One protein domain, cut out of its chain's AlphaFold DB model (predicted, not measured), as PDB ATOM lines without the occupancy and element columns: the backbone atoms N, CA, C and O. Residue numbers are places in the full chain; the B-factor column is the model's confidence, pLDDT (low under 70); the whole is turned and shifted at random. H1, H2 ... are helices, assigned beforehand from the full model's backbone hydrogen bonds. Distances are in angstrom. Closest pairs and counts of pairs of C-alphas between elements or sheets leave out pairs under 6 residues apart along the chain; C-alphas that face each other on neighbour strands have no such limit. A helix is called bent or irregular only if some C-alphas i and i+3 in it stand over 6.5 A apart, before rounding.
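AT A GLANCE: This is residues 317 to 495 of the 515 residues of the protein "DUF1570 domain-containing protein" of Planctomycetales bacterium (UniProt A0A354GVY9). One long helix, H6, runs through the core, and shorter helices pack round it at steep or nearly right angles: H1, H2, H3 and H9 cross it, while H5 and H7 make corners near its two ends. H8 packs on H3 and H7, and at one end of the long axis residues 488 to 495 of H10 stick out, while the loop round Lys 456 reaches the other end. The printed part has 179 residues with ten named helices, H1 to H10 in order, and no named strand: all helix. It is compact, with a radius of gyration of the C-alphas of 16.7 A, yet elongated, spanning 57 by 32 by 29 A.

IN THESE COORDINATES: H1, residues 324 to 334, begins at C-alpha 324, (37.481, -27.435, -23.142). H2, residues 352 to 364, is irregular: C-alphas 359 and 362 are 9.0 A apart. H3 is residues 371 to 379, H4 382 to 385 and H5 389 to 393. H6, residues 397 to 416, is 28.0 A long, with C-alpha 397 at (28.877, -13.054, -20.375). H7 is residues 418 to 429 and H8 439 to 449. H9, residues 462 to 478, is 24.1 A long. H10, residues 484 to 495, ends at C-alpha 495, (34.332, 6.776, -16.129).

HOW THE PARTS SIT: H6 is the hub, touching seven helices. With residues 402 to 411 alone it touches H1, the closest C-alphas being Gly 329 and Trp 407, 4.3 A, at a steep tilt of 65 degrees, the same way. With residues 400 to 408 alone it touches H2, C-alphas 352 and 404 coming closest at 4.5 A, about perpendicular at 78 degrees. With residues 408 to 412 alone it touches residues 472 to 476 of H9, C-alphas 412 and 472 coming closest at 6.2 A, about perpendicular at 81 degrees. H3 touches H9, the closest C-alphas being Leu 372 and Gly 466, 5.0 A. H4 touches H6 at C-alphas 383 and 402, 5.1 A, the closest pair. H5 and H7 each only just touch H6, with 3 pairs of C-alphas within 8 A, and only at the corner. H7 touches H8, the closest C-alphas being Tyr 424 and Ala 449, 4.8 A, at a steep tilt of 46 degrees, opposite ways. H10 touches no helix. Every O i to N i+4 pair is within hydrogen-bond range in H3 and H5 to H10; H1 has 6 of 7 and H2 7 of 9, and H4 is too short for such a pair.

THE WHOLE: The two C-alphas farthest apart are those of Lys 456 and Ile 493, 58.5 A. The printed part has no cut. The links H1 to H2 and H8 to H9 are long. Mean pLDDT of the printed part is 91.6; residues 362 to 366 are under 70.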
ATOM      1  N   PRO A 317      47.031 -36.229 -25.258       88.00
ATOM      2  CA  PRO A 317      46.869 -37.084 -26.437       88.00
ATOM      3  C   PRO A 317      46.141 -36.361 -27.587       88.00
ATOM      4  O   PRO A 317      45.081 -35.768 -27.400       88.00
ATOM      5  N   ARG A 318      46.616 -36.478 -28.834       85.12
ATOM      6  CA  ARG A 318      45.893 -35.909 -29.999       85.12
ATOM      7  C   ARG A 318      44.614 -36.661 -30.376       85.12
ATOM      8  O   ARG A 318      43.790 -36.130 -31.105       85.12
ATOM      9  N   ASN A 319      44.450 -37.889 -29.909       84.31
ATOM     10  CA  ASN A 319      43.395 -38.828 -30.301       84.31
ATOM     11  C   ASN A 319      42.239 -38.928 -29.291       84.31
ATOM     12  O   ASN A 319      41.281 -39.651 -29.545       84.31
ATOM     13  N   VAL A 320      42.305 -38.220 -28.161       87.44
ATOM     14  CA  VAL A 320      41.228 -38.189 -27.159       87.44
ATOM     15  C   VAL A 320      40.566 -36.821 -27.168       87.44
ATOM     16  O   VAL A 320      41.245 -35.801 -27.286       87.44
ATOM     17  N   THR A 321      39.243 -36.787 -27.039       88.12
ATOM     18  CA  THR A 321      38.498 -35.544 -26.831       88.12
ATOM     19  C   THR A 321      38.810 -34.995 -25.442       88.12
ATOM     20  O   THR A 321      38.331 -35.502 -24.430       88.12
ATOM     21  N   VAL A 322      39.653 -33.966 -25.394       91.75
ATOM     22  CA  VAL A 322      40.018 -33.285 -24.151       91.75
ATOM     23  C   VAL A 322      38.940 -32.241 -23.815       91.75
ATOM     24  O   VAL A 322      38.553 -31.500 -24.718       91.75
ATOM     25  N   PRO A 323      38.472 -32.150 -22.554       94.19
ATOM     26  CA  PRO A 323      37.523 -31.118 -22.126       94.19
ATOM     27  C   PRO A 323      38.011 -29.697 -22.409       94.19
ATOM     28  O   PRO A 323      39.191 -29.386 -22.215       94.19
ATOM     29  N   GLU A 324      37.104 -28.805 -22.797       94.19
ATOM     30  CA  GLU A 324      37.481 -27.435 -23.142       94.19
ATOM     31  C   GLU A 324      37.976 -26.658 -21.916       94.19
ATOM     32  O   GLU A 324      38.906 -25.867 -22.049       94.19
ATOM     33  N   TRP A 325      37.471 -26.931 -20.705       97.06
ATOM     34  CA  TRP A 325      37.948 -26.257 -19.488       97.06
ATOM     35  C   TRP A 325      39.460 -26.370 -19.290       97.06
ATOM     36  O   TRP A 325      40.094 -25.416 -18.841       97.06
ATOM     37  N   VAL A 326      40.051 -27.512 -19.643       95.69
ATOM     38  CA  VAL A 326      41.482 -27.735 -19.453       95.69
ATOM     39  C   VAL A 326      42.289 -27.262 -20.660       95.69
ATOM     40  O   VAL A 326      43.363 -26.697 -20.476       95.69
ATOM     41  N   LEU A 327      41.762 -27.408 -21.884       94.31
ATOM     42  CA  LEU A 327      42.409 -26.867 -23.085       94.31
ATOM     43  C   LEU A 327      42.466 -25.342 -23.050       94.31
ATOM     44  O   LEU A 327      43.542 -24.761 -23.190       94.31
ATOM     45  N   PHE A 328      41.318 -24.705 -22.830       96.31
ATOM     46  CA  PHE A 328      41.222 -23.265 -22.668       96.31
ATOM     47  C   PHE A 328      41.984 -22.809 -21.424       96.31
ATOM     48  O   PHE A 328      42.726 -21.832 -21.479       96.31
ATOM     49  N   GLY A 329      41.828 -23.510 -20.298       97.56
ATOM     50  CA  GLY A 329      42.483 -23.163 -19.039       97.56
ATOM     51  C   GLY A 329      44.009 -23.149 -19.141       97.56
ATOM     52  O   GLY A 329      44.642 -22.198 -18.694       97.56
ATOM     53  N   MET A 330      44.607 -24.159 -19.778       97.00
ATOM     54  CA  MET A 330      46.057 -24.211 -19.981       97.00
ATOM     55  C   MET A 330      46.530 -23.227 -21.054       97.00
ATOM     56  O   MET A 330      47.584 -22.621 -20.878       97.00
ATOM     57  N   GLY A 331      45.761 -23.021 -22.131       96.56
ATOM     58  CA  GLY A 331      46.054 -21.973 -23.117       96.56
ATOM     59  C   GLY A 331      46.081 -20.587 -22.470       96.56
ATOM     60  O   GLY A 331      47.063 -19.861 -22.581       96.56
ATOM     61  N   SER A 332      45.046 -20.268 -21.691       96.81
ATOM     62  CA  SER A 332      44.904 -18.988 -20.982       96.81
ATOM     63  C   SER A 332      45.855 -18.820 -19.795       96.81
ATOM     64  O   SER A 332      46.101 -17.695 -19.369       96.81
ATOM     65  N   PHE A 333      46.410 -19.906 -19.249       97.38
ATOM     66  CA  PHE A 333      47.441 -19.833 -18.213       97.38
ATOM     67  C   PHE A 333      48.744 -19.229 -18.755       97.38
ATOM     68  O   PHE A 333      49.356 -18.398 -18.094       97.38
ATOM     69  N   PHE A 334      49.156 -19.614 -19.963       97.12
ATOM     70  CA  PHE A 334      50.353 -19.080 -20.626       97.12
ATOM     71  C   PHE A 334      50.084 -17.818 -21.455       97.12
ATOM     72  O   PHE A 334      51.023 -17.153 -21.894       97.12
ATOM     73  N   GLU A 335      48.814 -17.479 -21.657       95.25
ATOM     74  CA  GLU A 335      48.382 -16.319 -22.423       95.25
ATOM     75  C   GLU A 335      48.782 -15.000 -21.746       95.25
ATOM     76  O   GLU A 335      48.670 -14.824 -20.532       95.25
ATOM     77  N   THR A 336      49.187 -14.021 -22.554       93.12
ATOM     78  CA  THR A 336      49.024 -12.611 -22.188       93.12
ATOM     79  C   THR A 336      47.769 -12.093 -22.875       93.12
ATOM     80  O   THR A 336      47.830 -11.840 -24.081       93.12
ATOM     81  N   PRO A 337      46.647 -11.931 -22.156       90.62
ATOM     82  CA  PRO A 337      45.398 -11.571 -22.798       90.62
ATOM     83  C   PRO A 337      45.447 -10.132 -23.306       90.62
ATOM     84  O   PRO A 337      46.221  -9.293 -22.817       90.62
ATOM     85  N   GLU A 338      44.573  -9.844 -24.261       88.50
ATOM     86  CA  GLU A 338      44.269  -8.476 -24.664       88.50
ATOM     87  C   GLU A 338      43.924  -7.620 -23.430       88.50
ATOM     88  O   GLU A 338      43.382  -8.087 -22.428       88.50
ATOM     89  N   HIS A 339      44.296  -6.351 -23.499       83.25
ATOM     90  CA  HIS A 339      44.122  -5.280 -22.522       83.25
ATOM     91  C   HIS A 339      44.958  -5.431 -21.255       83.25
ATOM     92  O   HIS A 339      44.805  -4.668 -20.299       83.25
ATOM     93  N   SER A 340      45.898  -6.374 -21.254       87.06
ATOM     94  CA  SER A 340      46.920  -6.442 -20.220       87.06
ATOM     95  C   SER A 340      47.833  -5.222 -20.291       87.06
ATOM     96  O   SER A 340      48.392  -4.907 -21.341       87.06
ATOM     97  N   ALA A 341      48.030  -4.568 -19.147       82.88
ATOM     98  CA  ALA A 341      48.928  -3.421 -19.019       82.88
ATOM     99  C   ALA A 341      50.379  -3.751 -19.422       82.88
ATOM    100  O   ALA A 341      51.125  -2.885 -19.877       82.88
ATOM    101  N   TRP A 342      50.779  -5.011 -19.245       86.31
ATOM    102  CA  TRP A 342      52.060  -5.564 -19.664       86.31
ATOM    103  C   TRP A 342      51.950  -7.081 -19.879       86.31
ATOM    104  O   TRP A 342      50.937  -7.669 -19.498       86.31
ATOM    105  N   PRO A 343      52.963  -7.729 -20.486       89.25
ATOM    106  CA  PRO A 343      53.015  -9.184 -20.579       89.25
ATOM    107  C   PRO A 343      52.971  -9.862 -19.212       89.25
ATOM    108  O   PRO A 343      53.766  -9.520 -18.337       89.25
ATOM    109  N   THR A 344      52.059 -10.823 -19.054       91.06
ATOM    110  CA  THR A 344      51.872 -11.589 -17.811       91.06
ATOM    111  C   THR A 344      51.680 -13.098 -18.044       91.06
ATOM    112  O   THR A 344      50.767 -13.680 -17.448       91.06
ATOM    113  N   PRO A 345      52.453 -13.767 -18.927       93.38
ATOM    114  CA  PRO A 345      52.267 -15.202 -19.148       93.38
ATOM    115  C   PRO A 345      52.524 -15.971 -17.847       93.38
ATOM    116  O   PRO A 345      53.421 -15.613 -17.092       93.38
ATOM    117  N   THR A 346      51.763 -17.026 -17.548       94.12
ATOM    118  CA  THR A 346      51.832 -17.814 -16.287       94.12
ATOM    119  C   THR A 346      51.434 -17.056 -15.013       94.12
ATOM    120  O   THR A 346      51.343 -17.649 -13.935       94.12
ATOM    121  N   GLY A 347      51.164 -15.754 -15.134       92.75
ATOM    122  CA  GLY A 347      50.733 -14.881 -14.056       92.75
ATOM    123  C   GLY A 347      49.218 -14.834 -13.886       92.75
ATOM    124  O   GLY A 347      48.447 -15.580 -14.493       92.75
ATOM    125  N   LEU A 348      48.779 -13.922 -13.023       93.06
ATOM    126  CA  LEU A 348      47.362 -13.640 -12.838       93.06
ATOM    127  C   LEU A 348      46.812 -12.876 -14.048       93.06
ATOM    128  O   LEU A 348      47.378 -11.868 -14.463       93.06
ATOM    129  N   SER A 349      45.678 -13.332 -14.577       92.12
ATOM    130  CA  SER A 349      45.025 -12.707 -15.724       92.12
ATOM    131  C   SER A 349      44.251 -11.463 -15.296       92.12
ATOM    132  O   SER A 349      43.319 -11.543 -14.491       92.12
ATOM    133  N   SER A 350      44.594 -10.328 -15.902       88.62
ATOM    134  CA  SER A 350      43.872  -9.052 -15.797       88.62
ATOM    135  C   SER A 350      42.439  -9.120 -16.336       88.62
ATOM    136  O   SER A 350      41.613  -8.283 -15.982       88.62
ATOM    137  N   VAL A 351      42.129 -10.123 -17.163       89.38
ATOM    138  CA  VAL A 351      40.814 -10.319 -17.786       89.38
ATOM    139  C   VAL A 351      39.987 -11.335 -17.003       89.38
ATOM    140  O   VAL A 351      38.845 -11.071 -16.625       89.38
ATOM    141  N   TYR A 352      40.561 -12.505 -16.722       93.38
ATOM    142  CA  TYR A 352      39.796 -13.625 -16.183       93.38
ATOM    143  C   TYR A 352      39.612 -13.555 -14.666       93.38
ATOM    144  O   TYR A 352      38.542 -13.935 -14.188       93.38
ATOM    145  N   LEU A 353      40.588 -13.036 -13.905       93.12
ATOM    146  CA  LEU A 353      40.478 -12.951 -12.444       93.12
ATOM    147  C   LEU A 353      39.379 -11.978 -11.985       93.12
ATOM    148  O   LEU A 353      38.569 -12.385 -11.145       93.12
ATOM    149  N   PRO A 354      39.281 -10.735 -12.506       89.69
ATOM    150  CA  PRO A 354      38.196  -9.836 -12.116       89.69
ATOM    151  C   PRO A 354      36.821 -10.409 -12.462       89.69
ATOM    152  O   PRO A 354      35.929 -10.394 -11.616       89.69
ATOM    153  N   ALA A 355      36.668 -10.988 -13.657       90.44
ATOM    154  CA  ALA A 355      35.427 -11.636 -14.071       90.44
ATOM    155  C   ALA A 355      35.076 -12.837 -13.174       90.44
ATOM    156  O   ALA A 355      33.938 -12.959 -12.730       90.44
ATOM    157  N   PHE A 356      36.051 -13.680 -12.815       92.56
ATOM    158  CA  PHE A 356      35.838 -14.782 -11.872       92.56
ATOM    159  C   PHE A 356      35.361 -14.277 -10.501       92.56
ATOM    160  O   PHE A 356      34.395 -14.799  -9.946       92.56
ATOM    161  N   ARG A 357      36.006 -13.241  -9.954       90.38
ATOM    162  CA  ARG A 357      35.633 -12.644  -8.659       90.38
ATOM    163  C   ARG A 357      34.257 -11.996  -8.689       90.38
ATOM    164  O   ARG A 357      33.508 -12.132  -7.725       90.38
ATOM    165  N   TYR A 358      33.933 -11.313  -9.783       87.69
ATOM    166  CA  TYR A 358      32.620 -10.720  -9.997       87.69
ATOM    167  C   TYR A 358      31.525 -11.792  -9.963       87.69
ATOM    168  O   TYR A 358      30.585 -11.686  -9.177       87.69
ATOM    169  N   GLU A 359      31.710 -12.877 -10.719       85.62
ATOM    170  CA  GLU A 359      30.781 -14.013 -10.770       85.62
ATOM    171  C   GLU A 359      30.652 -14.751  -9.422       85.62
ATOM    172  O   GLU A 359      29.586 -15.274  -9.076       85.62
ATOM    173  N   LEU A 360      31.724 -14.762  -8.623       82.50
ATOM    174  CA  LEU A 360      31.746 -15.348  -7.280       82.50
ATOM    175  C   LEU A 360      31.086 -14.446  -6.211       82.50
ATOM    176  O   LEU A 360      30.694 -14.930  -5.146       82.50
ATOM    177  N   GLY A 361      30.925 -13.149  -6.493       71.44
ATOM    178  CA  GLY A 361      30.531 -12.100  -5.554       71.44
ATOM    179  C   GLY A 361      29.167 -12.245  -4.851       71.44
ATOM    180  O   GLY A 361      28.245 -12.936  -5.286       71.44
ATOM    181  N   SER A 362      29.084 -11.547  -3.708       49.31
ATOM    182  CA  SER A 362      28.063 -11.433  -2.640       49.31
ATOM    183  C   SER A 362      27.262 -12.661  -2.167       49.31
ATOM    184  O   SER A 362      26.963 -12.682  -0.978       49.31
ATOM    185  N   LYS A 363      26.943 -13.682  -2.980       50.59
ATOM    186  CA  LYS A 363      26.399 -14.995  -2.528       50.59
ATOM    187  C   LYS A 363      26.671 -16.164  -3.502       50.59
ATOM    188  O   LYS A 363      25.943 -17.151  -3.453       50.59
ATOM    189  N   GLY A 364      27.625 -16.058  -4.436       54.72
ATOM    190  CA  GLY A 364      27.784 -17.066  -5.496       54.72
ATOM    191  C   GLY A 364      26.534 -17.208  -6.375       54.72
ATOM    192  O   GLY A 364      26.242 -18.303  -6.842       54.72
ATOM    193  N   LYS A 365      25.767 -16.115  -6.548       61.31
ATOM    194  CA  LYS A 365      24.488 -16.118  -7.283       61.31
ATOM    195  C   LYS A 365      24.652 -16.496  -8.749       61.31
ATOM    196  O   LYS A 365      23.711 -17.029  -9.327       61.31
ATOM    197  N   ASN A 366      25.814 -16.202  -9.329       68.50
ATOM    198  CA  ASN A 366      26.044 -16.469 -10.737       68.50
ATOM    199  C   ASN A 366      26.738 -17.814 -10.948       68.50
ATOM    200  O   ASN A 366      26.469 -18.444 -11.961       68.50
ATOM    201  N   PHE A 367      27.555 -18.306 -10.011       86.19
ATOM    202  CA  PHE A 367      28.051 -19.690 -10.015       86.19
ATOM    203  C   PHE A 367      27.050 -20.669  -9.365       86.19
ATOM    204  O   PHE A 367      25.909 -20.326  -9.084       86.19
ATOM    205  N   GLU A 368      27.440 -21.926  -9.140       90.75
ATOM    206  CA  GLU A 368      26.511 -23.004  -8.747       90.75
ATOM    207  C   GLU A 368      26.134 -22.991  -7.245       90.75
ATOM    208  O   GLU A 368      25.791 -24.023  -6.657       90.75
ATOM    209  N   GLY A 369      26.249 -21.837  -6.582       85.81
ATOM    210  CA  GLY A 369      25.925 -21.614  -5.169       85.81
ATOM    211  C   GLY A 369      26.908 -22.199  -4.146       85.81
ATOM    212  O   GLY A 369      27.019 -21.658  -3.049       85.81
ATOM    213  N   THR A 370      27.644 -23.272  -4.467       91.00
ATOM    214  CA  THR A 370      28.709 -23.817  -3.601       91.00
ATOM    215  C   THR A 370      30.019 -24.044  -4.365       91.00
ATOM    216  O   THR A 370      29.978 -24.291  -5.580       91.00
ATOM    217  N   PRO A 371      31.184 -24.020  -3.678       93.50
ATOM    218  CA  PRO A 371      32.470 -24.323  -4.304       93.50
ATOM    219  C   PRO A 371      32.469 -25.689  -4.998       93.50
ATOM    220  O   PRO A 371      32.841 -25.788  -6.163       93.50
ATOM    221  N   LEU A 372      31.966 -26.727  -4.319       96.19
ATOM    222  CA  LEU A 372      31.916 -28.092  -4.848       96.19
ATOM    223  C   LEU A 372      31.061 -28.198  -6.116       96.19
ATOM    224  O   LEU A 372      31.501 -28.785  -7.103       96.19
ATOM    225  N   LYS A 373      29.848 -27.627  -6.122       95.75
ATOM    226  CA  LYS A 373      28.986 -27.656  -7.314       95.75
ATOM    227  C   LYS A 373      29.632 -26.915  -8.484       95.75
ATOM    228  O   LYS A 373      29.582 -27.394  -9.613       95.75
ATOM    229  N   THR A 374      30.292 -25.794  -8.195       95.81
ATOM    230  CA  THR A 374      31.010 -25.002  -9.199       95.81
ATOM    231  C   THR A 374      32.185 -25.788  -9.772       95.81
ATOM    232  O   THR A 374      32.305 -25.873 -10.989       95.81
ATOM    233  N   LEU A 375      32.996 -26.429  -8.921       97.88
ATOM    234  CA  LEU A 375      34.096 -27.297  -9.347       97.88
ATOM    235  C   LEU A 375      33.588 -28.413 -10.265       97.88
ATOM    236  O   LEU A 375      34.121 -28.576 -11.357       97.88
ATOM    237  N   ARG A 376      32.526 -29.131  -9.866       97.94
ATOM    238  CA  ARG A 376      31.915 -30.188 -10.693       97.94
ATOM    239  C   ARG A 376      31.521 -29.664 -12.068       97.94
ATOM    240  O   ARG A 376      31.905 -30.254 -13.066       97.94
ATOM    241  N   LYS A 377      30.821 -28.527 -12.112       97.56
ATOM    242  CA  LYS A 377      30.375 -27.906 -13.363       97.56
ATOM    243  C   LYS A 377      31.534 -27.534 -14.292       97.56
ATOM    244  O   LYS A 377      31.356 -27.576 -15.504       97.56
ATOM    245  N   ILE A 378      32.697 -27.174 -13.744       97.88
ATOM    246  CA  ILE A 378      33.906 -26.899 -14.532       97.88
ATOM    247  C   ILE A 378      34.514 -28.203 -15.040       97.88
ATOM    248  O   ILE A 378      34.701 -28.345 -16.243       97.88
ATOM    249  N   VAL A 379      34.803 -29.159 -14.150       98.19
ATOM    250  CA  VAL A 379      35.594 -30.351 -14.510       98.19
ATOM    251  C   VAL A 379      34.838 -31.332 -15.404       98.19
ATOM    252  O   VAL A 379      35.475 -32.080 -16.142       98.19
ATOM    253  N   THR A 380      33.500 -31.293 -15.395       97.62
ATOM    254  CA  THR A 380      32.649 -32.014 -16.360       97.62
ATOM    255  C   THR A 380      32.384 -31.224 -17.643       97.62
ATOM    256  O   THR A 380      31.545 -31.611 -18.453       97.62
ATOM    257  N   ASP A 381      33.085 -30.104 -17.836       97.25
ATOM    258  CA  ASP A 381      32.962 -29.206 -18.987       97.25
ATOM    259  C   ASP A 381      31.572 -28.567 -19.146       97.25
ATOM    260  O   ASP A 381      31.223 -27.996 -20.180       97.25
ATOM    261  N   GLY A 382      30.759 -28.628 -18.093       97.12
ATOM    262  CA  GLY A 382      29.368 -28.211 -18.104       97.12
ATOM    263  C   GLY A 382      29.169 -26.734 -18.434       97.12
ATOM    264  O   GLY A 382      28.105 -26.382 -18.936       97.12
ATOM    265  N   TYR A 383      30.132 -25.845 -18.178       96.31
ATOM    266  CA  TYR A 383      30.009 -24.459 -18.645       96.31
ATOM    267  C   TYR A 383      30.140 -24.340 -20.161       96.31
ATOM    268  O   TYR A 383      29.294 -23.688 -20.766       96.31
ATOM    269  N   PHE A 384      31.124 -25.004 -20.770       95.88
ATOM    270  CA  PHE A 384      31.340 -24.965 -22.217       95.88
ATOM    271  C   PHE A 384      30.266 -25.736 -22.985       95.88
ATOM    272  O   PHE A 384      29.735 -25.216 -23.960       95.88
ATOM    273  N   ARG A 385      29.840 -26.906 -22.489       94.94
ATOM    274  CA  ARG A 385      28.765 -27.719 -23.099       94.94
ATOM    275  C   ARG A 385      27.427 -26.997 -23.226       94.94
ATOM    276  O   ARG A 385      26.613 -27.355 -24.066       94.94
ATOM    277  N   ASN A 386      27.181 -26.004 -22.372       94.56
ATOM    278  CA  ASN A 386      25.942 -25.229 -22.396       94.56
ATOM    279  C   ASN A 386      26.026 -23.985 -23.294       94.56
ATOM    280  O   ASN A 386      25.020 -23.284 -23.434       94.56
ATOM    281  N   LEU A 387      27.192 -23.672 -23.866       94.94
ATOM    282  CA  LEU A 387      27.344 -22.549 -24.785       94.94
ATOM    283  C   LEU A 387      26.752 -22.886 -26.153       94.94
ATOM    284  O   LEU A 387      26.825 -24.008 -26.645       94.94
ATOM    285  N   THR A 388      26.171 -21.873 -26.774       93.62
ATOM    286  CA  THR A 388      25.650 -21.908 -28.137       93.62
ATOM    287  C   THR A 388      26.649 -21.254 -29.096       93.62
ATOM    288  O   THR A 388      27.491 -20.465 -28.656       93.62
ATOM    289  N   PRO A 389      26.551 -21.489 -30.416       88.94
ATOM    290  CA  PRO A 389      27.359 -20.761 -31.396       88.94
ATOM    291  C   PRO A 389      27.255 -19.229 -31.264       88.94
ATOM    292  O   PRO A 389      28.238 -18.521 -31.488       88.94
ATOM    293  N   ASP A 390      26.095 -18.713 -30.844       89.56
ATOM    294  CA  ASP A 390      25.888 -17.283 -30.607       89.56
ATOM    295  C   ASP A 390      26.638 -16.766 -29.375       89.56
ATOM    296  O   ASP A 390      27.094 -15.621 -29.387       89.56
ATOM    297  N   ASP A 391      26.835 -17.596 -28.345       92.44
ATOM    298  CA  ASP A 391      27.661 -17.227 -27.192       92.44
ATOM    299  C   ASP A 391      29.114 -16.972 -27.615       92.44
ATOM    300  O   ASP A 391      29.718 -15.977 -27.208       92.44
ATOM    301  N   TYR A 392      29.653 -17.827 -28.492       87.19
ATOM    302  CA  TYR A 392      30.989 -17.659 -29.069       87.19
ATOM    303  C   TYR A 392      31.070 -16.460 -30.010       87.19
ATOM    304  O   TYR A 392      32.001 -15.659 -29.914       87.19
ATOM    305  N   LYS A 393      30.096 -16.320 -30.912       83.69
ATOM    306  CA  LYS A 393      30.071 -15.248 -31.914       83.69
ATOM    307  C   LYS A 393      29.976 -13.862 -31.278       83.69
ATOM    308  O   LYS A 393      30.657 -12.947 -31.728       83.69
ATOM    309  N   ASN A 394      29.142 -13.718 -30.250       85.69
ATOM    310  CA  ASN A 394      28.863 -12.431 -29.615       85.69
ATOM    311  C   ASN A 394      29.697 -12.189 -28.348       85.69
ATOM    312  O   ASN A 394      29.490 -11.175 -27.689       85.69
ATOM    313  N   LYS A 395      30.621 -13.103 -28.004       88.00
ATOM    314  CA  LYS A 395      31.472 -13.035 -26.803       88.00
ATOM    315  C   LYS A 395      30.652 -12.748 -25.526       88.00
ATOM    316  O   LYS A 395      30.956 -11.816 -24.789       88.00
ATOM    317  N   THR A 396      29.587 -13.520 -25.289       91.50
ATOM    318  CA  THR A 396      28.611 -13.252 -24.211       91.50
ATOM    319  C   THR A 396      29.201 -13.408 -22.805       91.50
ATOM    320  O   THR A 396      30.201 -14.102 -22.604       91.50
ATOM    321  N   ASP A 397      28.516 -12.866 -21.792       91.06
ATOM    322  CA  ASP A 397      28.877 -13.054 -20.375       91.06
ATOM    323  C   ASP A 397      28.938 -14.538 -19.973       91.06
ATOM    324  O   ASP A 397      29.734 -14.929 -19.122       91.06
ATOM    325  N   ARG A 398      28.147 -15.405 -20.625       93.25
ATOM    326  CA  ARG A 398      28.183 -16.862 -20.404       93.25
ATOM    327  C   ARG A 398      29.509 -17.469 -20.861       93.25
ATOM    328  O   ARG A 398      30.064 -18.307 -20.150       93.25
ATOM    329  N   LEU A 399      30.025 -17.033 -22.014       94.06
ATOM    330  CA  LEU A 399      31.347 -17.433 -22.495       94.06
ATOM    331  C   LEU A 399      32.440 -16.909 -21.560       94.06
ATOM    332  O   LEU A 399      33.330 -17.673 -21.186       94.06
ATOM    333  N   LEU A 400      32.363 -15.637 -21.150       93.44
ATOM    334  CA  LEU A 400      33.327 -15.052 -20.217       93.44
ATOM    335  C   LEU A 400      33.337 -15.812 -18.884       93.44
ATOM    336  O   LEU A 400      34.403 -16.194 -18.414       93.44
ATOM    337  N   LYS A 401      32.166 -16.139 -18.329       94.12
ATOM    338  CA  LYS A 401      32.028 -16.963 -17.122       94.12
ATOM    339  C   LYS A 401      32.688 -18.337 -17.278       94.12
ATOM    340  O   LYS A 401      33.430 -18.755 -16.388       94.12
ATOM    341  N   ALA A 402      32.441 -19.037 -18.391       96.25
ATOM    342  CA  ALA A 402      33.042 -20.345 -18.666       96.25
ATOM    343  C   ALA A 402      34.578 -20.263 -18.705       96.25
ATOM    344  O   ALA A 402      35.267 -21.029 -18.028       96.25
ATOM    345  N   ARG A 403      35.100 -19.276 -19.442       96.56
ATOM    346  CA  ARG A 403      36.534 -19.001 -19.589       96.56
ATOM    347  C   ARG A 403      37.192 -18.625 -18.267       96.56
ATOM    348  O   ARG A 403      38.199 -19.221 -17.898       96.56
ATOM    349  N   SER A 404      36.595 -17.706 -17.519       96.12
ATOM    350  CA  SER A 404      37.112 -17.260 -16.226       96.12
ATOM    351  C   SER A 404      37.134 -18.374 -15.185       96.12
ATOM    352  O   SER A 404      38.100 -18.485 -14.435       96.12
ATOM    353  N   ALA A 405      36.111 -19.232 -15.155       96.94
ATOM    354  CA  ALA A 405      36.069 -20.386 -14.262       96.94
ATOM    355  C   ALA A 405      37.153 -21.425 -14.605       96.94
ATOM    356  O   ALA A 405      37.848 -21.914 -13.713       96.94
ATOM    357  N   ALA A 406      37.327 -21.722 -15.896       98.12
ATOM    358  CA  ALA A 406      38.345 -22.639 -16.396       98.12
ATOM    359  C   ALA A 406      39.775 -22.136 -16.154       98.12
ATOM    360  O   ALA A 406      40.615 -22.887 -15.649       98.12
ATOM    361  N   TRP A 407      40.035 -20.858 -16.449       97.88
ATOM    362  CA  TRP A 407      41.309 -20.205 -16.158       97.88
ATOM    363  C   TRP A 407      41.608 -20.225 -14.656       97.88
ATOM    364  O   TRP A 407      42.678 -20.673 -14.257       97.88
ATOM    365  N   ALA A 408      40.657 -19.812 -13.811       97.62
ATOM    366  CA  ALA A 408      40.874 -19.713 -12.368       97.62
ATOM    367  C   ALA A 408      41.178 -21.077 -11.732       97.62
ATOM    368  O   ALA A 408      42.055 -21.178 -10.871       97.62
ATOM    369  N   LEU A 409      40.466 -22.136 -12.142       98.56
ATOM    370  CA  LEU A 409      40.770 -23.492 -11.686       98.56
ATOM    371  C   LEU A 409      42.150 -23.927 -12.179       98.56
ATOM    372  O   LEU A 409      42.962 -24.392 -11.385       98.56
ATOM    373  N   THR A 410      42.449 -23.727 -13.462       98.50
ATOM    374  CA  THR A 410      43.728 -24.153 -14.040       98.50
ATOM    375  C   THR A 410      44.914 -23.431 -13.419       98.50
ATOM    376  O   THR A 410      45.878 -24.091 -13.051       98.50
ATOM    377  N   TYR A 411      44.832 -22.116 -13.213       98.06
ATOM    378  CA  TYR A 411      45.869 -21.345 -12.531       98.06
ATOM    379  C   TYR A 411      46.147 -21.911 -11.133       98.06
ATOM    380  O   TYR A 411      47.294 -22.193 -10.790       98.06
ATOM    381  N   PHE A 412      45.100 -22.153 -10.335       98.25
ATOM    382  CA  PHE A 412      45.259 -22.745  -9.007       98.25
ATOM    383  C   PHE A 412      45.912 -24.130  -9.064       98.25
ATOM    384  O   PHE A 412      46.841 -24.395  -8.299       98.25
ATOM    385  N   LEU A 413      45.456 -25.003  -9.968       98.62
ATOM    386  CA  LEU A 413      45.992 -26.357 -10.097       98.62
ATOM    387  C   LEU A 413      47.434 -26.351 -10.619       98.62
ATOM    388  O   LEU A 413      48.264 -27.077 -10.086       98.62
ATOM    389  N   ALA A 414      47.765 -25.511 -11.595       97.88
ATOM    390  CA  ALA A 414      49.115 -25.375 -12.130       97.88
ATOM    391  C   ALA A 414      50.096 -24.851 -11.070       97.88
ATOM    392  O   ALA A 414      51.206 -25.362 -10.956       97.88
ATOM    393  N   GLN A 415      49.674 -23.882 -10.252       95.81
ATOM    394  CA  GLN A 415      50.535 -23.287  -9.228       95.81
ATOM    395  C   GLN A 415      50.676 -24.158  -7.970       95.81
ATOM    396  O   GLN A 415      51.742 -24.187  -7.363       95.81
ATOM    397  N   ASN A 416      49.624 -24.883  -7.572       97.38
ATOM    398  CA  ASN A 416      49.574 -25.555  -6.264       97.38
ATOM    399  C   ASN A 416      49.486 -27.086  -6.340       97.38
ATOM    400  O   ASN A 416      49.698 -27.760  -5.332       97.38
ATOM    401  N   LYS A 417      49.111 -27.645  -7.495       98.06
ATOM    402  CA  LYS A 417      48.773 -29.068  -7.688       98.06
ATOM    403  C   LYS A 417      49.291 -29.611  -9.030       98.06
ATOM    404  O   LYS A 417      48.652 -30.475  -9.630       98.06
ATOM    405  N   LEU A 418      50.443 -29.122  -9.509       97.75
ATOM    406  CA  LEU A 418      50.972 -29.456 -10.840       97.75
ATOM    407  C   LEU A 418      51.150 -30.964 -11.058       97.75
ATOM    408  O   LEU A 418      50.821 -31.480 -12.122       97.75
ATOM    409  N   SER A 419      51.630 -31.694 -10.050       97.50
ATOM    410  CA  SER A 419      51.782 -33.152 -10.128       97.50
ATOM    411  C   SER A 419      50.442 -33.862 -10.355       97.50
ATOM    412  O   SER A 419      50.342 -34.726 -11.225       97.50
ATOM    413  N   ASN A 420      49.392 -33.463  -9.631       98.50
ATOM    414  CA  ASN A 420      48.040 -33.986  -9.820       98.50
ATOM    415  C   ASN A 420      47.449 -33.569 -11.178       98.50
ATOM    416  O   ASN A 420      46.779 -34.372 -11.822       98.50
ATOM    417  N   LEU A 421      47.734 -32.352 -11.652       98.12
ATOM    418  CA  LEU A 421      47.318 -31.896 -12.979       98.12
ATOM    419  C   LEU A 421      47.981 -32.717 -14.100       98.12
ATOM    420  O   LEU A 421      47.300 -33.161 -15.020       98.12
ATOM    421  N   ASN A 422      49.273 -33.024 -13.980       97.00
ATOM    422  CA  ASN A 422      49.963 -33.914 -14.918       97.00
ATOM    423  C   ASN A 422      49.385 -35.338 -14.881       97.00
ATOM    424  O   ASN A 422      49.199 -35.956 -15.929       97.00
ATOM    425  N   ARG A 423      49.036 -35.852 -13.694       98.00
ATOM    426  CA  ARG A 423      48.331 -37.138 -13.558       98.00
ATOM    427  C   ARG A 423      46.949 -37.105 -14.214       98.00
ATOM    428  O   ARG A 423      46.537 -38.096 -14.805       98.00
ATOM    429  N   TYR A 424      46.241 -35.979 -14.145       97.88
ATOM    430  CA  TYR A 424      44.970 -35.807 -14.845       97.88
ATOM    431  C   TYR A 424      45.151 -35.904 -16.362       97.88
ATOM    432  O   TYR A 424      44.393 -36.617 -17.013       97.88
ATOM    433  N   PHE A 425      46.191 -35.279 -16.919       96.62
ATOM    434  CA  PHE A 425      46.505 -35.413 -18.344       96.62
ATOM    435  C   PHE A 425      46.821 -36.862 -18.744       96.62
ATOM    436  O   PHE A 425      46.339 -37.336 -19.771       96.62
ATOM    437  N   GLN A 426      47.564 -37.590 -17.903       96.00
ATOM    438  CA  GLN A 426      47.850 -39.013 -18.115       96.00
ATOM    439  C   GLN A 426      46.572 -39.855 -18.117       96.00
ATOM    440  O   GLN A 426      46.361 -40.626 -19.049       96.00
ATOM    441  N   LEU A 427      45.675 -39.664 -17.147       95.94
ATOM    442  CA  LEU A 427      44.404 -40.393 -17.110       95.94
ATOM    443  C   LEU A 427      43.508 -40.056 -18.309       95.94
ATOM    444  O   LEU A 427      42.882 -40.950 -18.871       95.94
ATOM    445  N   LEU A 428      43.496 -38.799 -18.767       94.75
ATOM    446  CA  LEU A 428      42.822 -38.441 -20.018       94.75
ATOM    447  C   LEU A 428      43.430 -39.176 -21.224       94.75
ATOM    448  O   LEU A 428      42.697 -39.556 -22.129       94.75
ATOM    449  N   SER A 429      44.743 -39.424 -21.240       92.69
ATOM    450  CA  SER A 429      45.414 -40.177 -22.314       92.69
ATOM    451  C   SER A 429      45.029 -41.650 -22.409       92.69
ATOM    452  O   SER A 429      45.162 -42.248 -23.477       92.69
ATOM    453  N   GLU A 430      44.485 -42.207 -21.331       93.56
ATOM    454  CA  GLU A 430      43.996 -43.585 -21.269       93.56
ATOM    455  C   GLU A 430      42.542 -43.720 -21.751       93.56
ATOM    456  O   GLU A 430      42.038 -44.833 -21.904       93.56
ATOM    457  N   MET A 431      41.851 -42.602 -21.999       93.94
ATOM    458  CA  MET A 431      40.450 -42.617 -22.413       93.94
ATOM    459  C   MET A 431      40.269 -43.099 -23.864       93.94
ATOM    460  O   MET A 431      41.180 -42.975 -24.692       93.94
ATOM    461  N   PRO A 432      39.080 -43.638 -24.210       90.19
ATOM    462  CA  PRO A 432      38.790 -44.079 -25.568       90.19
ATOM    463  C   PRO A 432      38.978 -42.967 -26.603       90.19
ATOM    464  O   PRO A 432      38.652 -41.799 -26.377       90.19
ATOM    465  N   ARG A 433      39.496 -43.355 -27.770       88.31
ATOM    466  CA  ARG A 433      39.752 -42.433 -28.880       88.31
ATOM    467  C   ARG A 433      38.448 -41.919 -29.466       88.31
ATOM    468  O   ARG A 433      37.518 -42.702 -29.632       88.31
ATOM    469  N   ASP A 434      38.427 -40.631 -29.802       78.31
ATOM    470  CA  ASP A 434      37.320 -39.956 -30.496       78.31
ATOM    471  C   ASP A 434      35.924 -40.173 -29.870       78.31
ATOM    472  O   ASP A 434      34.907 -39.973 -30.533       78.31
ATOM    473  N   LEU A 435      35.862 -40.546 -28.586       86.31
ATOM    474  CA  LEU A 435      34.619 -40.675 -27.835       86.31
ATOM    475  C   LEU A 435      34.406 -39.418 -26.991       86.31
ATOM    476  O   LEU A 435      35.317 -38.955 -26.301       86.31
ATOM    477  N   GLU A 436      33.196 -38.867 -27.027       85.56
ATOM    478  CA  GLU A 436      32.803 -37.845 -26.062       85.56
ATOM    479  C   GLU A 436      32.686 -38.471 -24.669       85.56
ATOM    480  O   GLU A 436      31.974 -39.452 -24.463       85.56
ATOM    481  N   LEU A 437      33.415 -37.904 -23.709       91.56
ATOM    482  CA  LEU A 437      33.423 -38.382 -22.330       91.56
ATOM    483  C   LEU A 437      32.222 -37.801 -21.588       91.56
ATOM    484  O   LEU A 437      32.036 -36.586 -21.572       91.56
ATOM    485  N   ASP A 438      31.407 -38.636 -20.954       94.81
ATOM    486  CA  ASP A 438      30.282 -38.149 -20.157       94.81
ATOM    487  C   ASP A 438      30.738 -37.472 -18.847       94.81
ATOM    488  O   ASP A 438      31.902 -37.538 -18.437       94.81
ATOM    489  N   ASP A 439      29.810 -36.781 -18.180       96.38
ATOM    490  CA  ASP A 439      30.084 -36.061 -16.929       96.38
ATOM    491  C   ASP A 439      30.649 -36.987 -15.837       96.38
ATOM    492  O   ASP A 439      31.522 -36.586 -15.065       96.38
ATOM    493  N   ALA A 440      30.173 -38.235 -15.774       96.06
ATOM    494  CA  ALA A 440      30.615 -39.210 -14.783       96.06
ATOM    495  C   ALA A 440      32.077 -39.620 -15.010       96.06
ATOM    496  O   ALA A 440      32.859 -39.636 -14.060       96.06
ATOM    497  N   THR A 441      32.453 -39.884 -16.261       95.81
ATOM    498  CA  THR A 441      33.810 -40.262 -16.668       95.81
ATOM    499  C   THR A 441      34.795 -39.129 -16.404       95.81
ATOM    500  O   THR A 441      35.854 -39.355 -15.815       95.81
ATOM    501  N   LEU A 442      34.437 -37.893 -16.764       96.69
ATOM    502  CA  LEU A 442      35.279 -36.722 -16.505       96.69
ATOM    503  C   LEU A 442      35.487 -36.483 -15.008       96.69
ATOM    504  O   LEU A 442      36.614 -36.258 -14.557       96.69
ATOM    505  N   MET A 443      34.413 -36.586 -14.222       97.81
ATOM    506  CA  MET A 443      34.486 -36.438 -12.773       97.81
ATOM    507  C   MET A 443      35.308 -37.559 -12.122       97.81
ATOM    508  O   MET A 443      36.068 -37.281 -11.196       97.81
ATOM    509  N   ASP A 444      35.192 -38.803 -12.596       97.06
ATOM    510  CA  ASP A 444      35.989 -39.937 -12.112       97.06
ATOM    511  C   ASP A 444      37.483 -39.738 -12.404       97.06
ATOM    512  O   ASP A 444      38.321 -39.839 -11.506       97.06
ATOM    513  N   CYS A 445      37.810 -39.365 -13.644       97.00
ATOM    514  CA  CYS A 445      39.171 -39.059 -14.080       97.00
ATOM    515  C   CYS A 445      39.801 -37.956 -13.216       97.00
ATOM    516  O   CYS A 445      40.905 -38.118 -12.687       97.00
ATOM    517  N   PHE A 446      39.071 -36.858 -13.000       98.44
ATOM    518  CA  PHE A 446      39.520 -35.770 -12.135       98.44
ATOM    519  C   PHE A 446      39.689 -36.233 -10.680       98.44
ATOM    520  O   PHE A 446      40.743 -36.036 -10.078       98.44
ATOM    521  N   ALA A 447      38.690 -36.907 -10.108       98.50
ATOM    522  CA  ALA A 447      38.742 -37.373  -8.725       98.50
ATOM    523  C   ALA A 447      39.942 -38.298  -8.467       98.50
ATOM    524  O   ALA A 447      40.616 -38.158  -7.447       98.50
ATOM    525  N   ARG A 448      40.257 -39.202  -9.402       98.38
ATOM    526  CA  ARG A 448      41.439 -40.076  -9.320       98.38
ATOM    527  C   ARG A 448      42.743 -39.295  -9.391       98.38
ATOM    528  O   ARG A 448      43.662 -39.600  -8.634       98.38
ATOM    529  N   ALA A 449      42.835 -38.311 -10.283       98.44
ATOM    530  CA  ALA A 449      44.043 -37.514 -10.457       98.44
ATOM    531  C   ALA A 449      44.394 -36.685  -9.215       98.44
ATOM    532  O   ALA A 449      45.569 -36.559  -8.871       98.44
ATOM    533  N   PHE A 450      43.375 -36.155  -8.534       98.44
ATOM    534  CA  PHE A 450      43.506 -35.245  -7.393       98.44
ATOM    535  C   PHE A 450      43.286 -35.928  -6.034       98.44
ATOM    536  O   PHE A 450      42.965 -35.261  -5.053       98.44
ATOM    537  N   ASP A 451      43.432 -37.258  -5.969       97.88
ATOM    538  CA  ASP A 451      43.329 -38.068  -4.739       97.88
ATOM    539  C   ASP A 451      41.994 -37.908  -3.979       97.88
ATOM    540  O   ASP A 451      41.872 -38.162  -2.774       97.88
ATOM    541  N   CYS A 452      40.957 -37.539  -4.729       98.06
ATOM    542  CA  CYS A 452      39.580 -37.339  -4.300       98.06
ATOM    543  C   CYS A 452      38.666 -38.499  -4.730       98.06
ATOM    544  O   CYS A 452      37.461 -38.313  -4.864       98.06
ATOM    545  N   TYR A 453      39.217 -39.684  -4.996       97.38
ATOM    546  CA  TYR A 453      38.456 -40.889  -5.332       97.38
ATOM    547  C   TYR A 453      38.438 -41.861  -4.151       97.38
ATOM    548  O   TYR A 453      39.483 -42.141  -3.557       97.38
ATOM    549  N   ASP A 454      37.266 -42.400  -3.820       96.00
ATOM    550  CA  ASP A 454      37.123 -43.434  -2.801       96.00
ATOM    551  C   ASP A 454      37.113 -44.825  -3.448       96.00
ATOM    552  O   ASP A 454      36.149 -45.252  -4.089       96.00
ATOM    553  N   ALA A 455      38.199 -45.567  -3.228       93.38
ATOM    554  CA  ALA A 455      38.367 -46.924  -3.738       93.38
ATOM    555  C   ALA A 455      37.356 -47.931  -3.155       93.38
ATOM    556  O   ALA A 455      37.084 -48.946  -3.798       93.38
ATOM    557  N   LYS A 456      36.788 -47.675  -1.966       94.06
ATOM    558  CA  LYS A 456      35.808 -48.572  -1.328       94.06
ATOM    559  C   LYS A 456      34.441 -48.446  -1.983       94.06
ATOM    560  O   LYS A 456      33.830 -49.452  -2.333       94.06
ATOM    561  N   THR A 457      33.968 -47.215  -2.157       93.69
ATOM    562  CA  THR A 457      32.662 -46.936  -2.772       93.69
ATOM    563  C   THR A 457      32.722 -46.869  -4.298       93.69
ATOM    564  O   THR A 457      31.672 -46.862  -4.942       93.69
ATOM    565  N   LYS A 458      33.932 -46.870  -4.873       94.31
ATOM    566  CA  LYS A 458      34.213 -46.724  -6.308       94.31
ATOM    567  C   LYS A 458      33.603 -45.449  -6.899       94.31
ATOM    568  O   LYS A 458      33.101 -45.460  -8.024       94.31
ATOM    569  N   LYS A 459      33.622 -44.358  -6.133       96.00
ATOM    570  CA  LYS A 459      33.025 -43.070  -6.505       96.00
ATOM    571  C   LYS A 459      33.924 -41.903  -6.087       96.00
ATOM    572  O   LYS A 459      34.759 -42.064  -5.197       96.00
ATOM    573  N   PRO A 460      33.748 -40.720  -6.699       97.38
ATOM    574  CA  PRO A 460      34.337 -39.489  -6.187       97.38
ATOM    575  C   PRO A 460      33.944 -39.233  -4.720       97.38
ATOM    576  O   PRO A 460      32.793 -39.426  -4.340       97.38
ATOM    577  N   ASP A 461      34.907 -38.791  -3.919       98.12
ATOM    578  CA  ASP A 461      34.763 -38.427  -2.509       98.12
ATOM    579  C   ASP A 461      34.384 -36.943  -2.397       98.12
ATOM    580  O   ASP A 461      35.219 -36.043  -2.539       98.12
ATOM    581  N   ASP A 462      33.099 -36.684  -2.154       97.50
ATOM    582  CA  ASP A 462      32.529 -35.339  -2.039       97.50
ATOM    583  C   ASP A 462      33.174 -34.492  -0.938       97.50
ATOM    584  O   ASP A 462      33.274 -33.274  -1.096       97.50
ATOM    585  N   ALA A 463      33.634 -35.104   0.159       97.75
ATOM    586  CA  ALA A 463      34.262 -34.369   1.250       97.75
ATOM    587  C   ALA A 463      35.633 -33.838   0.817       97.75
ATOM    588  O   ALA A 463      35.919 -32.650   0.978       97.75
ATOM    589  N   LYS A 464      36.453 -34.689   0.189       98.31
ATOM    590  CA  LYS A 464      37.764 -34.281  -0.341       98.31
ATOM    591  C   LYS A 464      37.643 -33.283  -1.489       98.31
ATOM    592  O   LYS A 464      38.366 -32.288  -1.505       98.31
ATOM    593  N   LEU A 465      36.694 -33.497  -2.404       98.38
ATOM    594  CA  LEU A 465      36.401 -32.530  -3.465       98.38
ATOM    595  C   LEU A 465      35.937 -31.188  -2.890       98.38
ATOM    596  O   LEU A 465      36.303 -30.140  -3.414       98.38
ATOM    597  N   GLY A 466      35.143 -31.214  -1.816       98.00
ATOM    598  CA  GLY A 466      34.698 -30.015  -1.113       98.00
ATOM    599  C   GLY A 466      35.862 -29.204  -0.543       98.00
ATOM    600  O   GLY A 466      35.877 -27.985  -0.710       98.00
ATOM    601  N   ILE A 467      36.854 -29.874   0.054       98.19
ATOM    602  CA  ILE A 467      38.084 -29.237   0.557       98.19
ATOM    603  C   ILE A 467      38.871 -28.616  -0.601       98.19
ATOM    604  O   ILE A 467      39.137 -27.417  -0.576       98.19
ATOM    605  N   LEU A 468      39.157 -29.387  -1.658       98.56
ATOM    606  CA  LEU A 468      39.886 -28.890  -2.832       98.56
ATOM    607  C   LEU A 468      39.196 -27.670  -3.466       98.56
ATOM    608  O   LEU A 468      39.854 -26.696  -3.826       98.56
ATOM    609  N   ALA A 469      37.867 -27.713  -3.590       97.81
ATOM    610  CA  ALA A 469      37.085 -26.607  -4.129       97.81
ATOM    611  C   ALA A 469      37.117 -25.365  -3.222       97.81
ATOM    612  O   ALA A 469      37.169 -24.241  -3.723       97.81
ATOM    613  N   GLY A 470      37.078 -25.560  -1.900       96.19
ATOM    614  CA  GLY A 470      37.187 -24.484  -0.915       96.19
ATOM    615  C   GLY A 470      38.557 -23.807  -0.939       96.19
ATOM    616  O   GLY A 470      38.623 -22.576  -0.973       96.19
ATOM    617  N   ASP A 471      39.632 -24.597  -1.001       97.38
ATOM    618  CA  ASP A 471      41.011 -24.108  -1.115       97.38
ATOM    619  C   ASP A 471      41.197 -23.288  -2.394       97.38
ATOM    620  O   ASP A 471      41.722 -22.172  -2.357       97.38
ATOM    621  N   TRP A 472      40.702 -23.811  -3.522       97.06
ATOM    622  CA  TRP A 472      40.731 -23.129  -4.814       97.06
ATOM    623  C   TRP A 472      40.045 -21.760  -4.762       97.06
ATOM    624  O   TRP A 472      40.659 -20.746  -5.104       97.06
ATOM    625  N   GLN A 473      38.782 -21.707  -4.326       93.88
ATOM    626  CA  GLN A 473      38.046 -20.442  -4.295       93.88
ATOM    627  C   GLN A 473      38.665 -19.444  -3.313       93.88
ATOM    628  O   GLN A 473      38.786 -18.264  -3.642       93.88
ATOM    629  N   SER A 474      39.113 -19.910  -2.144       93.38
ATOM    630  CA  SER A 474      39.777 -19.059  -1.149       93.38
ATOM    631  C   SER A 474      41.082 -18.470  -1.687       93.38
ATOM    632  O   SER A 474      41.350 -17.281  -1.505       93.38
ATOM    633  N   ASN A 475      41.875 -19.266  -2.410       94.56
ATOM    634  CA  ASN A 475      43.079 -18.787  -3.083       94.56
ATOM    635  C   ASN A 475      42.737 -17.705  -4.123       94.56
ATOM    636  O   ASN A 475      43.278 -16.604  -4.078       94.56
ATOM    637  N   MET A 476      41.763 -17.954  -5.001       93.50
ATOM    638  CA  MET A 476      41.373 -16.992  -6.044       93.50
ATOM    639  C   MET A 476      40.770 -15.690  -5.492       93.50
ATOM    640  O   MET A 476      40.907 -14.624  -6.098       93.50
ATOM    641  N   LEU A 477      40.155 -15.728  -4.311       90.12
ATOM    642  CA  LEU A 477      39.657 -14.537  -3.618       90.12
ATOM    643  C   LEU A 477      40.754 -13.702  -2.947       90.12
ATOM    644  O   LEU A 477      40.508 -12.538  -2.646       90.12
ATOM    645  N   THR A 478      41.949 -14.257  -2.731       90.06
ATOM    646  CA  THR A 478      43.020 -13.597  -1.962       90.06
ATOM    647  C   THR A 478      44.219 -13.164  -2.805       90.06
ATOM    648  O   THR A 478      44.941 -12.255  -2.406       90.06
ATOM    649  N   VAL A 479      44.427 -13.761  -3.980       90.75
ATOM    650  CA  VAL A 479      45.536 -13.408  -4.887       90.75
ATOM    651  C   VAL A 479      45.361 -12.024  -5.519       90.75
ATOM    652  O   VAL A 479      44.337 -11.749  -6.125       90.75
ATOM    653  N   ASN A 480      46.349 -11.140  -5.453       84.56
ATOM    654  CA  ASN A 480      46.262  -9.826  -6.106       84.56
ATOM    655  C   ASN A 480      47.259  -9.754  -7.254       84.56
ATOM    656  O   ASN A 480      48.376 -10.258  -7.139       84.56
ATOM    657  N   PHE A 481      46.845  -9.156  -8.367       80.94
ATOM    658  CA  PHE A 481      47.720  -8.962  -9.515       80.94
ATOM    659  C   PHE A 481      48.369  -7.583  -9.447       80.94
ATOM    660  O   PHE A 481      47.774  -6.611  -8.993       80.94
ATOM    661  N   GLU A 482      49.610  -7.497  -9.911       79.69
ATOM    662  CA  GLU A 482      50.459  -6.311  -9.757       79.69
ATOM    663  C   GLU A 482      49.881  -5.045 -10.415       79.69
ATOM    664  O   GLU A 482      50.137  -3.935  -9.961       79.69
ATOM    665  N   ALA A 483      49.078  -5.206 -11.470       79.94
ATOM    666  CA  ALA A 483      48.467  -4.103 -12.211       79.94
ATOM    667  C   ALA A 483      47.156  -3.576 -11.601       79.94
ATOM    668  O   ALA A 483      46.484  -2.774 -12.246       79.94
ATOM    669  N   GLU A 484      46.736  -4.032 -10.418       81.75
ATOM    670  CA  GLU A 484      45.394  -3.735  -9.903       81.75
ATOM    671  C   GLU A 484      45.133  -2.231  -9.726       81.75
ATOM    672  O   GLU A 484      44.113  -1.728 -10.200       81.75
ATOM    673  N   ASP A 485      46.074  -1.500  -9.129       80.50
ATOM    674  CA  ASP A 485      45.953  -0.048  -8.937       80.50
ATOM    675  C   ASP A 485      45.972   0.706 -10.272       80.50
ATOM    676  O   ASP A 485      45.200   1.643 -10.487       80.50
ATOM    677  N   PHE A 486      46.786   0.236 -11.221       81.44
ATOM    678  CA  PHE A 486      46.826   0.779 -12.573       81.44
ATOM    679  C   PHE A 486      45.488   0.595 -13.307       81.44
ATOM    680  O   PHE A 486      44.980   1.543 -13.906       81.44
ATOM    681  N   LEU A 487      44.887  -0.599 -13.242       80.56
ATOM    682  CA  LEU A 487      43.592  -0.870 -13.873       80.56
ATOM    683  C   LEU A 487      42.456  -0.082 -13.210       80.56
ATOM    684  O   LEU A 487      41.586   0.427 -13.916       80.56
ATOM    685  N   LYS A 488      42.479   0.076 -11.879       81.44
ATOM    686  CA  LYS A 488      41.534   0.945 -11.156       81.44
ATOM    687  C   LYS A 488      41.617   2.386 -11.661       81.44
ATOM    688  O   LYS A 488      40.595   2.943 -12.055       81.44
ATOM    689  N   LYS A 489      42.829   2.939 -11.764       81.06
ATOM    690  CA  LYS A 489      43.056   4.287 -12.306       81.06
ATOM    691  C   LYS A 489      42.584   4.420 -13.756       81.06
ATOM    692  O   LYS A 489      41.984   5.428 -14.120       81.06
ATOM    693  N   LEU A 490      42.810   3.407 -14.599       79.56
ATOM    694  CA  LEU A 490      42.272   3.402 -15.964       79.56
ATOM    695  C   LEU A 490      40.740   3.424 -15.975       79.56
ATOM    696  O   LEU A 490      40.156   4.187 -16.742       79.56
ATOM    697  N   HIS A 491      40.080   2.628 -15.130       81.00
ATOM    698  CA  HIS A 491      38.620   2.639 -15.018       81.00
ATOM    699  C   HIS A 491      38.076   3.994 -14.556       81.00
ATOM    700  O   HIS A 491      37.075   4.450 -15.106       81.00
ATOM    701  N   GLU A 492      38.737   4.658 -13.605       82.38
ATOM    702  CA  GLU A 492      38.390   6.019 -13.175       82.38
ATOM    703  C   GLU A 492      38.471   7.003 -14.352       82.38
ATOM    704  O   GLU A 492      37.499   7.699 -14.642       82.38
ATOM    705  N   ILE A 493      39.567   6.972 -15.119       77.38
ATOM    706  CA  ILE A 493      39.752   7.813 -16.314       77.38
ATOM    707  C   ILE A 493      38.664   7.554 -17.370       77.38
ATOM    708  O   ILE A 493      38.147   8.495 -17.990       77.38
ATOM    709  N   TYR A 494      38.302   6.288 -17.600       75.56
ATOM    710  CA  TYR A 494      37.221   5.926 -18.519       75.56
ATOM    711  C   TYR A 494      35.860   6.426 -18.025       75.56
ATOM    712  O   TYR A 494      35.076   6.944 -18.822       75.56
ATOM    713  N   ALA A 495      35.574   6.301 -16.727       80.81
ATOM    714  CA  ALA A 495      34.332   6.776 -16.129       80.81
ATOM    715  C   ALA A 495      34.203   8.304 -16.230       80.81
ATOM    716  O   ALA A 495      33.166   8.798 -16.672       80.81
TER     717      ALA A 495